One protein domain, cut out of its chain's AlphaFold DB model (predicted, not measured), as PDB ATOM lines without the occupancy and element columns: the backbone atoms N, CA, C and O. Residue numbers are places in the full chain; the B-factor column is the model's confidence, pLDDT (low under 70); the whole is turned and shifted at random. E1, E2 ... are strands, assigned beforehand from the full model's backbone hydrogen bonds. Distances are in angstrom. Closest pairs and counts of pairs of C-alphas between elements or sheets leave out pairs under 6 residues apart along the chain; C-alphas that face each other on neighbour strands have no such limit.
ATOM      1  N   SER A 148      44.857 142.071 123.860       72.56
ATOM      2  CA  SER A 148      45.265 141.505 122.575       72.56
ATOM      3  C   SER A 148      45.933 142.609 121.752       72.56
ATOM      4  O   SER A 148      45.352 143.691 121.628       72.56
ATOM      5  N   PRO A 149      47.119 142.374 121.165       80.06
ATOM      6  CA  PRO A 149      47.740 143.364 120.300       80.06
ATOM      7  C   PRO A 149      46.833 143.660 119.103       80.06
ATOM      8  O   PRO A 149      46.136 142.771 118.597       80.06
ATOM      9  N   ALA A 150      46.850 144.912 118.649       83.56
ATOM     10  CA  ALA A 150      46.171 145.298 117.423       83.56
ATOM     11  C   ALA A 150      46.748 144.522 116.233       83.56
ATOM     12  O   ALA A 150      47.945 144.234 116.166       83.56
ATOM     13  N   LYS A 151      45.883 144.179 115.278       85.31
ATOM     14  CA  LYS A 151      46.273 143.490 114.051       85.31
ATOM     15  C   LYS A 151      45.839 144.327 112.858       85.31
ATOM     16  O   LYS A 151      44.643 144.483 112.620       85.31
ATOM     17  N   ALA A 152      46.822 144.824 112.110       90.19
ATOM     18  CA  ALA A 152      46.573 145.634 110.930       90.19
ATOM     19  C   ALA A 152      45.754 144.864 109.883       90.19
ATOM     20  O   ALA A 152      45.928 143.656 109.682       90.19
ATOM     21  N   SER A 153      44.869 145.582 109.199       89.81
ATOM     22  CA  SER A 153      44.055 145.029 108.118       89.81
ATOM     23  C   SER A 153      44.934 144.687 106.910       89.81
ATOM     24  O   SER A 153      45.664 145.535 106.414       89.81
ATOM     25  N   THR A 154      44.869 143.444 106.421       89.50
ATOM     26  CA  THR A 154      45.700 142.969 105.291       89.50
ATOM     27  C   THR A 154      44.925 142.799 103.990       89.50
ATOM     28  O   THR A 154      45.510 142.841 102.910       89.50
ATOM     29  N   LYS A 155      43.609 142.582 104.073       87.38
ATOM     30  CA  LYS A 155      42.744 142.389 102.912       87.38
ATOM     31  C   LYS A 155      41.363 142.960 103.184       87.38
ATOM     32  O   LYS A 155      40.765 142.664 104.215       87.38
ATOM     33  N   VAL A 156      40.846 143.700 102.209       83.38
ATOM     34  CA  VAL A 156      39.454 144.145 102.155       83.38
ATOM     35  C   VAL A 156      38.855 143.642 100.849       83.38
ATOM     36  O   VAL A 156      39.440 143.819  99.783       83.38
ATOM     37  N   SER A 157      37.707 142.974 100.938       87.50
ATOM     38  CA  SER A 157      36.929 142.534  99.780       87.50
ATOM     39  C   SER A 157      35.630 143.325  99.759       87.50
ATOM     40  O   SER A 157      34.873 143.269 100.726       87.50
ATOM     41  N   LEU A 158      35.366 144.033  98.665       84.69
ATOM     42  CA  LEU A 158      34.144 144.807  98.483       84.69
ATOM     43  C   LEU A 158      33.406 144.319  97.238       84.69
ATOM     44  O   LEU A 158      33.988 144.234  96.158       84.69
ATOM     45  N   THR A 159      32.118 144.032  97.399       88.12
ATOM     46  CA  THR A 159      31.210 143.730  96.291       88.12
ATOM     47  C   THR A 159      30.265 144.908  96.128       88.12
ATOM     48  O   THR A 159      29.497 145.209  97.039       88.12
ATOM     49  N   ALA A 160      30.311 145.567  94.972       84.06
ATOM     50  CA  ALA A 160      29.442 146.691  94.642       84.06
ATOM     51  C   ALA A 160      28.565 146.354  93.430       84.06
ATOM     52  O   ALA A 160      29.019 145.706  92.487       84.06
ATOM     53  N   ASN A 161      27.310 146.811  93.452       89.19
ATOM     54  CA  ASN A 161      26.409 146.754  92.304       89.19
ATOM     55  C   ASN A 161      26.300 148.158  91.695       89.19
ATOM     56  O   ASN A 161      25.769 149.066  92.332       89.19
ATOM     57  N   LEU A 162      26.837 148.341  90.488       87.75
ATOM     58  CA  LEU A 162      26.912 149.639  89.815       87.75
ATOM     59  C   LEU A 162      25.842 149.729  88.721       87.75
ATOM     60  O   LEU A 162      25.693 148.822  87.903       87.75
ATOM     61  N   SER A 163      25.087 150.831  88.693       87.06
ATOM     62  CA  SER A 163      23.969 150.999  87.755       87.06
ATOM     63  C   SER A 163      24.437 151.146  86.305       87.06
ATOM     64  O   SER A 163      25.100 152.121  85.953       87.06
ATOM     65  N   ALA A 164      23.996 150.248  85.419       84.38
ATOM     66  CA  ALA A 164      24.287 150.333  83.985       84.38
ATOM     67  C   ALA A 164      23.789 151.648  83.348       84.38
ATOM     68  O   ALA A 164      24.436 152.179  82.444       84.38
ATOM     69  N   ASN A 165      22.697 152.219  83.870       86.75
ATOM     70  CA  ASN A 165      22.067 153.438  83.356       86.75
ATOM     71  C   ASN A 165      22.669 154.736  83.920       86.75
ATOM     72  O   ASN A 165      22.204 155.815  83.564       86.75
ATOM     73  N   ALA A 166      23.675 154.663  84.799       86.44
ATOM     74  CA  ALA A 166      24.340 155.861  85.307       86.44
ATOM     75  C   ALA A 166      24.982 156.663  84.159       86.44
ATOM     76  O   ALA A 166      25.447 156.088  83.174       86.44
ATOM     77  N   THR A 167      25.025 157.984  84.273       86.62
ATOM     78  CA  THR A 167      25.735 158.865  83.335       86.62
ATOM     79  C   THR A 167      27.105 159.229  83.895       86.62
ATOM     80  O   THR A 167      27.285 159.249  85.113       86.62
ATOM     81  N   ALA A 168      28.077 159.514  83.025       86.19
ATOM     82  CA  ALA A 168      29.377 160.002  83.476       86.19
ATOM     83  C   ALA A 168      29.217 161.337  84.241       86.19
ATOM     84  O   ALA A 168      28.369 162.146  83.847       86.19
ATOM     85  N   PRO A 169      29.980 161.570  85.325       87.12
ATOM     86  CA  PRO A 169      29.886 162.811  86.091       87.12
ATOM     87  C   PRO A 169      30.297 164.034  85.258       87.12
ATOM     88  O   PRO A 169      31.189 163.954  84.415       87.12
ATOM     89  N   THR A 170      29.650 165.178  85.490       83.81
ATOM     90  CA  THR A 170      29.888 166.424  84.733       83.81
ATOM     91  C   THR A 170      30.876 167.372  85.412       83.81
ATOM     92  O   THR A 170      31.204 168.410  84.842       83.81
ATOM     93  N   GLY A 171      31.352 167.037  86.616       77.50
ATOM     94  CA  GLY A 171      32.223 167.883  87.440       77.50
ATOM     95  C   GLY A 171      33.681 168.009  86.977       77.50
ATOM     96  O   GLY A 171      34.463 168.670  87.652       77.50
ATOM     97  N   GLY A 172      34.065 167.416  85.842       80.69
ATOM     98  CA  GLY A 172      35.438 167.476  85.325       80.69
ATOM     99  C   GLY A 172      36.332 166.356  85.869       80.69
ATOM    100  O   GLY A 172      35.915 165.201  85.910       80.69
ATOM    101  N   ALA A 173      37.584 166.680  86.214       83.88
ATOM    102  CA  ALA A 173      38.519 165.712  86.793       83.88
ATOM    103  C   ALA A 173      38.027 165.220  88.167       83.88
ATOM    104  O   ALA A 173      37.322 165.942  88.868       83.88
ATOM    105  N   PHE A 174      38.399 163.994  88.546       85.69
ATOM    106  CA  PHE A 174      38.005 163.410  89.829       85.69
ATOM    107  C   PHE A 174      38.498 164.259  91.011       85.69
ATOM    108  O   PHE A 174      39.693 164.543  91.104       85.69
ATOM    109  N   ASP A 175      37.588 164.608  91.922       86.69
ATOM    110  CA  ASP A 175      37.883 165.303  93.174       86.69
ATOM    111  C   ASP A 175      37.057 164.676  94.318       86.69
ATOM    112  O   ASP A 175      35.827 164.776  94.320       86.69
ATOM    113  N   PRO A 176      37.699 164.048  95.321       84.31
ATOM    114  CA  PRO A 176      37.002 163.354  96.406       84.31
ATOM    115  C   PRO A 176      36.159 164.277  97.303       84.31
ATOM    116  O   PRO A 176      35.350 163.777  98.087       84.31
ATOM    117  N   THR A 177      36.347 165.598  97.211       86.69
ATOM    118  CA  THR A 177      35.586 166.608  97.961       86.69
ATOM    119  C   THR A 177      34.380 167.156  97.193       86.69
ATOM    120  O   THR A 177      33.520 167.799  97.794       86.69
ATOM    121  N   ASN A 178      34.285 166.874  95.889       86.56
ATOM    122  CA  ASN A 178      33.219 167.349  95.014       86.56
ATOM    123  C   ASN A 178      32.309 166.191  94.575       86.56
ATOM    124  O   ASN A 178      32.701 165.328  93.783       86.56
ATOM    125  N   ASP A 179      31.062 166.220  95.047       85.19
ATOM    126  CA  ASP A 179      30.034 165.211  94.778       85.19
ATOM    127  C   ASP A 179      29.605 165.120  93.303       85.19
ATOM    128  O   ASP A 179      29.041 164.110  92.886       85.19
ATOM    129  N   GLN A 180      29.938 166.119  92.480       87.62
ATOM    130  CA  GLN A 180      29.658 166.124  91.042       87.62
ATOM    131  C   GLN A 180      30.711 165.393  90.201       87.62
ATOM    132  O   GLN A 180      30.567 165.316  88.977       87.62
ATOM    133  N   THR A 181      31.783 164.888  90.820       88.19
ATOM    134  CA  THR A 181      32.900 164.237  90.113       88.19
ATOM    135  C   THR A 181      32.880 162.708  90.204       88.19
ATOM    136  O   THR A 181      33.684 162.044  89.547       88.19
ATOM    137  N   TYR A 182      31.938 162.125  90.953       89.75
ATOM    138  CA  TYR A 182      31.773 160.675  91.098       89.75
ATOM    139  C   TYR A 182      30.299 160.247  91.111       89.75
ATOM    140  O   TYR A 182      29.398 161.059  91.286       89.75
ATOM    141  N   ASN A 183      30.034 158.955  90.890       89.69
ATOM    142  CA  ASN A 183      28.673 158.411  90.850       89.69
ATOM    143  C   ASN A 183      28.268 157.723  92.156       89.69
ATOM    144  O   ASN A 183      27.150 157.899  92.629       89.69
ATOM    145  N   TYR A 184      29.160 156.897  92.706       89.12
ATOM    146  CA  TYR A 184      28.901 156.120  93.914       89.12
ATOM    147  C   TYR A 184      30.104 156.186  94.848       89.12
ATOM    148  O   TYR A 184      31.244 156.228  94.392       89.12
ATOM    149  N   LEU A 185      29.831 156.151  96.150       90.00
ATOM    150  CA  LEU A 185      30.825 156.126  97.216       90.00
ATOM    151  C   LEU A 185      30.570 154.899  98.094       90.00
ATOM    152  O   LEU A 185      29.433 154.614  98.465       90.00
ATOM    153  N   SER A 186      31.627 154.168  98.422       89.94
ATOM    154  CA  SER A 186      31.615 153.122  99.443       89.94
ATOM    155  C   SER A 186      32.675 153.424 100.487       89.94
ATOM    156  O   SER A 186      33.834 153.639 100.143       89.94
ATOM    157  N   THR A 187      32.281 153.416 101.756       90.31
ATOM    158  CA  THR A 187      33.168 153.703 102.886       90.31
ATOM    159  C   THR A 187      33.334 152.456 103.733       90.31
ATOM    160  O   THR A 187      32.359 151.772 104.044       90.31
ATOM    161  N   PHE A 188      34.566 152.168 104.132       88.50
ATOM    162  CA  PHE A 188      34.873 151.128 105.102       88.50
ATOM    163  C   PHE A 188      35.979 151.587 106.050       88.50
ATOM    164  O   PHE A 188      36.709 152.539 105.780       88.50
ATOM    165  N   GLN A 189      36.083 150.901 107.184       90.56
ATOM    166  CA  GLN A 189      37.122 151.145 108.172       90.56
ATOM    167  C   GLN A 189      38.223 150.098 108.033       90.56
ATOM    168  O   GLN A 189      37.947 148.909 107.863       90.56
ATOM    169  N   SER A 190      39.467 150.552 108.107       89.69
ATOM    170  CA  SER A 190      40.651 149.707 108.226       89.69
ATOM    171  C   SER A 190      41.405 150.059 109.506       89.69
ATOM    172  O   SER A 190      41.195 151.122 110.085       89.69
ATOM    173  N   TYR A 191      42.243 149.140 109.978       90.75
ATOM    174  CA  TYR A 191      43.012 149.308 111.212       90.75
ATOM    175  C   TYR A 191      44.507 149.230 110.921       90.75
ATOM    176  O   TYR A 191      44.925 148.360 110.145       90.75
ATOM    177  N   ASP A 192      45.298 150.095 111.556       88.00
ATOM    178  CA  ASP A 192      46.761 150.036 111.505       88.00
ATOM    179  C   ASP A 192      47.357 149.060 112.538       88.00
ATOM    180  O   ASP A 192      46.654 148.331 113.245       88.00
ATOM    181  N   SER A 193      48.690 149.015 112.616       88.44
ATOM    182  CA  SER A 193      49.422 148.172 113.569       88.44
ATOM    183  C   SER A 193      49.324 148.635 115.026       88.44
ATOM    184  O   SER A 193      49.689 147.872 115.917       88.44
ATOM    185  N   LEU A 194      48.876 149.868 115.277       86.75
ATOM    186  CA  LEU A 194      48.676 150.428 116.615       86.75
ATOM    187  C   LEU A 194      47.211 150.322 117.071       86.75
ATOM    188  O   LEU A 194      46.922 150.538 118.246       86.75
ATOM    189  N   GLY A 195      46.301 149.939 116.170       85.06
ATOM    190  CA  GLY A 195      44.866 149.828 116.418       85.06
ATOM    191  C   GLY A 195      44.090 151.112 116.134       85.06
ATOM    192  O   GLY A 195      42.914 151.185 116.490       85.06
ATOM    193  N   ALA A 196      44.711 152.113 115.503       88.12
ATOM    194  CA  ALA A 196      44.009 153.297 115.037       88.12
ATOM    195  C   ALA A 196      43.090 152.941 113.860       88.12
ATOM    196  O   ALA A 196      43.426 152.117 113.005       88.12
ATOM    197  N   THR A 197      41.912 153.564 113.837       90.62
ATOM    198  CA  THR A 197      40.927 153.391 112.768       90.62
ATOM    199  C   THR A 197      41.196 154.391 111.652       90.62
ATOM    200  O   THR A 197      41.175 155.597 111.889       90.62
ATOM    201  N   HIS A 198      41.349 153.889 110.431       90.56
ATOM    202  CA  HIS A 198      41.471 154.670 109.207       90.56
ATOM    203  C   HIS A 198      40.198 154.534 108.379       90.56
ATOM    204  O   HIS A 198      39.691 153.427 108.165       90.56
ATOM    205  N   THR A 199      39.665 155.660 107.911       90.94
ATOM    206  CA  THR A 199      38.472 155.661 107.059       90.94
ATOM    207  C   THR A 199      38.909 155.634 105.607       90.94
ATOM    208  O   THR A 199      39.563 156.559 105.128       90.94
ATOM    209  N   THR A 200      38.537 154.576 104.894       89.69
ATOM    210  CA  THR A 200      38.851 154.412 103.478       89.69
ATOM    211  C   THR A 200      37.586 154.556 102.648       89.69
ATOM    212  O   THR A 200      36.578 153.891 102.888       89.69
ATOM    213  N   ASN A 201      37.656 155.428 101.653       90.94
ATOM    214  CA  ASN A 201      36.587 155.717 100.714       90.94
ATOM    215  C   ASN A 201      36.973 155.187  99.336       90.94
ATOM    216  O   ASN A 201      38.076 155.443  98.861       90.94
ATOM    217  N   ILE A 202      36.060 154.475  98.682       91.06
ATOM    218  CA  ILE A 202      36.170 154.093  97.275       91.06
ATOM    219  C   ILE A 202      35.091 154.830  96.496       91.06
ATOM    220  O   ILE A 202      33.896 154.666  96.749       91.06
ATOM    221  N   TYR A 203      35.532 155.618  95.527       91.81
ATOM    222  CA  TYR A 203      34.705 156.392  94.621       91.81
ATOM    223  C   TYR A 203      34.647 155.692  93.270       91.81
ATOM    224  O   TYR A 203      35.679 155.395  92.671       91.81
ATOM    225  N   TYR A 204      33.438 155.463  92.773       92.12
ATOM    226  CA  TYR A 204      33.194 154.865  91.469       92.12
ATOM    227  C   TYR A 204      32.774 155.947  90.478       92.12
ATOM    228  O   TYR A 204      31.787 156.654  90.696       92.12
ATOM    229  N   VAL A 205      33.513 156.050  89.378       92.00
ATOM    230  CA  VAL A 205      33.318 157.039  88.313       92.00
ATOM    231  C   VAL A 205      33.076 156.295  87.006       92.00
ATOM    232  O   VAL A 205      33.929 155.521  86.564       92.00
ATOM    233  N   LYS A 206      31.921 156.509  86.374       89.88
ATOM    234  CA  LYS A 206      31.627 155.911  85.070       89.88
ATOM    235  C   LYS A 206      32.427 156.611  83.971       89.88
ATOM    236  O   LYS A 206      32.407 157.838  83.880       89.88
ATOM    237  N   ASP A 207      33.104 155.834  83.129       86.25
ATOM    238  CA  ASP A 207      33.862 156.358  81.989       86.25
ATOM    239  C   ASP A 207      32.903 156.896  80.907       86.25
ATOM    240  O   ASP A 207      31.945 156.228  80.507       86.25
ATOM    241  N   ALA A 208      33.141 158.130  80.452       82.62
ATOM    242  CA  ALA A 208      32.342 158.792  79.417       82.62
ATOM    243  C   ALA A 208      32.666 158.304  77.993       82.62
ATOM    244  O   ALA A 208      31.842 158.428  77.091       82.62
ATOM    245  N   THR A 209      33.876 157.783  77.790       82.50
ATOM    246  CA  THR A 209      34.425 157.367  76.496       82.50
ATOM    247  C   THR A 209      34.255 155.872  76.245       82.50
ATOM    248  O   THR A 209      33.968 155.475  75.116       82.50
ATOM    249  N   ASN A 210      34.361 155.049  77.294       81.50
ATOM    250  CA  ASN A 210      34.273 153.593  77.200       81.50
ATOM    251  C   ASN A 210      32.983 153.069  77.856       81.50
ATOM    252  O   ASN A 210      32.861 153.092  79.086       81.50
ATOM    253  N   PRO A 211      32.014 152.544  77.082       78.69
ATOM    254  CA  PRO A 211      30.798 151.984  77.657       78.69
ATOM    255  C   PRO A 211      31.120 150.804  78.589       78.69
ATOM    256  O   PRO A 211      32.030 150.019  78.336       78.69
ATOM    257  N   ASN A 212      30.349 150.672  79.673       83.06
ATOM    258  CA  ASN A 212      30.483 149.631  80.707       83.06
ATOM    259  C   ASN A 212      31.811 149.615  81.485       83.06
ATOM    260  O   ASN A 212      32.077 148.654  82.203       83.06
ATOM    261  N   THR A 213      32.615 150.675  81.393       88.44
ATOM    262  CA  THR A 213      33.856 150.804  82.164       88.44
ATOM    263  C   THR A 213      33.653 151.743  83.352       88.44
ATOM    264  O   THR A 213      33.005 152.787  83.239       88.44
ATOM    265  N   TRP A 214      34.194 151.353  84.506       90.31
ATOM    266  CA  TRP A 214      34.127 152.105  85.755       90.31
ATOM    267  C   TRP A 214      35.527 152.259  86.333       90.31
ATOM    268  O   TRP A 214      36.232 151.268  86.519       90.31
ATOM    269  N   ASN A 215      35.902 153.491  86.653       90.88
ATOM    270  CA  ASN A 215      37.133 153.799  87.364       90.88
ATOM    271  C   ASN A 215      36.842 153.834  88.864       90.88
ATOM    272  O   ASN A 215      35.860 154.443  89.292       90.88
ATOM    273  N   ALA A 216      37.690 153.177  89.651       90.19
ATOM    274  CA  ALA A 216      37.625 153.205  91.103       90.19
ATOM    275  C   ALA A 216      38.808 154.014  91.639       90.19
ATOM    276  O   ALA A 216      39.961 153.668  91.381       90.19
ATOM    277  N   TYR A 217      38.518 155.072  92.389       90.25
ATOM    278  CA  TYR A 217      39.515 155.866  93.099       90.25
ATOM    279  C   TYR A 217      39.384 155.594  94.587       90.25
ATOM    280  O   TYR A 217      38.276 155.549  95.111       90.25
ATOM    281  N   MET A 218      40.507 155.408  95.265       88.75
ATOM    282  CA  MET A 218      40.534 155.174  96.700       88.75
ATOM    283  C   MET A 218      41.136 156.392  97.390       88.75
ATOM    284  O   MET A 218      42.094 156.958  96.880       88.75
ATOM    285  N   THR A 219      40.582 156.781  98.531       88.69
ATOM    286  CA  THR A 219      41.228 157.713  99.457       88.69
ATOM    287  C   THR A 219      41.206 157.119 100.860       88.69
ATOM    288  O   THR A 219      40.274 156.403 101.228       88.69
ATOM    289  N   MET A 220      42.239 157.392 101.647       85.25
ATOM    290  CA  MET A 220      42.347 157.010 103.052       85.25
ATOM    291  C   MET A 220      42.562 158.276 103.877       85.25
ATOM    292  O   MET A 220      43.450 159.072 103.578       85.25
ATOM    293  N   ASP A 221      41.702 158.501 104.869       82.88
ATOM    294  CA  ASP A 221      41.713 159.691 105.732       82.88
ATOM    295  C   ASP A 221      41.753 161.018 104.954       82.88
ATOM    296  O   ASP A 221      42.422 161.979 105.329       82.88
ATOM    297  N   GLY A 222      41.042 161.060 103.824       67.75
ATOM    298  CA  GLY A 222      40.975 162.239 102.957       67.75
ATOM    299  C   GLY A 222      42.205 162.460 102.070       67.75
ATOM    300  O   GLY A 222      42.212 163.423 101.308       67.75
ATOM    301  N   THR A 223      43.204 161.574 102.112       67.31
ATOM    302  CA  THR A 223      44.359 161.587 101.201       67.31
ATOM    303  C   THR A 223      44.179 160.513 100.129       67.31
ATOM    304  O   THR A 223      43.795 159.387 100.446       67.31
ATOM    305  N   GLN A 224      44.392 160.875  98.864       58.31
ATOM    306  CA  GLN A 224      44.314 159.956  97.723       58.31
ATOM    307  C   GLN A 224      45.563 159.080  97.609       58.31
ATOM    308  O   GLN A 224      46.671 159.621  97.818       58.31
TER     309      GLN A 224
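Overview. This is residues 148 to 224 of the 224 residues of the protein "uncharacterized protein LOC107409069" of Ziziphus jujuba (UniProt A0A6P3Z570). With little regular structure, this is a rod in which residues 148 to 165 run along most of the length, residues 166 to 183 loop back, and a narrow sheet of three strands follows. The sheet, in the order E1, E2, E3, is an antiparallel meander, each strand the antiparallel neighbour of the one before. Of 77 printed residues, 25 are in named strands, under half; the class is all strand, with no named helix. The whole is loose, with a radius of gyration of the C-alphas of 14.8 A, and spans 49 by 23 by 14 A.

Arrangement. E1, residues 184 to 191, and E2, residues 197 to 206, form a hairpin, antiparallel at 156 degrees; N 186 and O 202 are within hydrogen-bond range at 2.9 A. E2 and E3, residues 214 to 220, form a hairpin at 160 degrees, with N 203 and O 217 at 2.8 A. E1 and E3 are edge strands.

Along the chain. E1 begins at C-alpha 184 (28.901, 156.120, 93.914) and is 23.3 A long; E2 is 29.3 A. E3, 19.8 A, ends at C-alpha 220 (42.347, 157.010, 103.052).

Size, cuts and confidence. The C-alphas farthest apart, Ser 148 and Thr 209, are 49.9 A apart. The printed part has no cut. Residues 222 to 224 have pLDDT under 70.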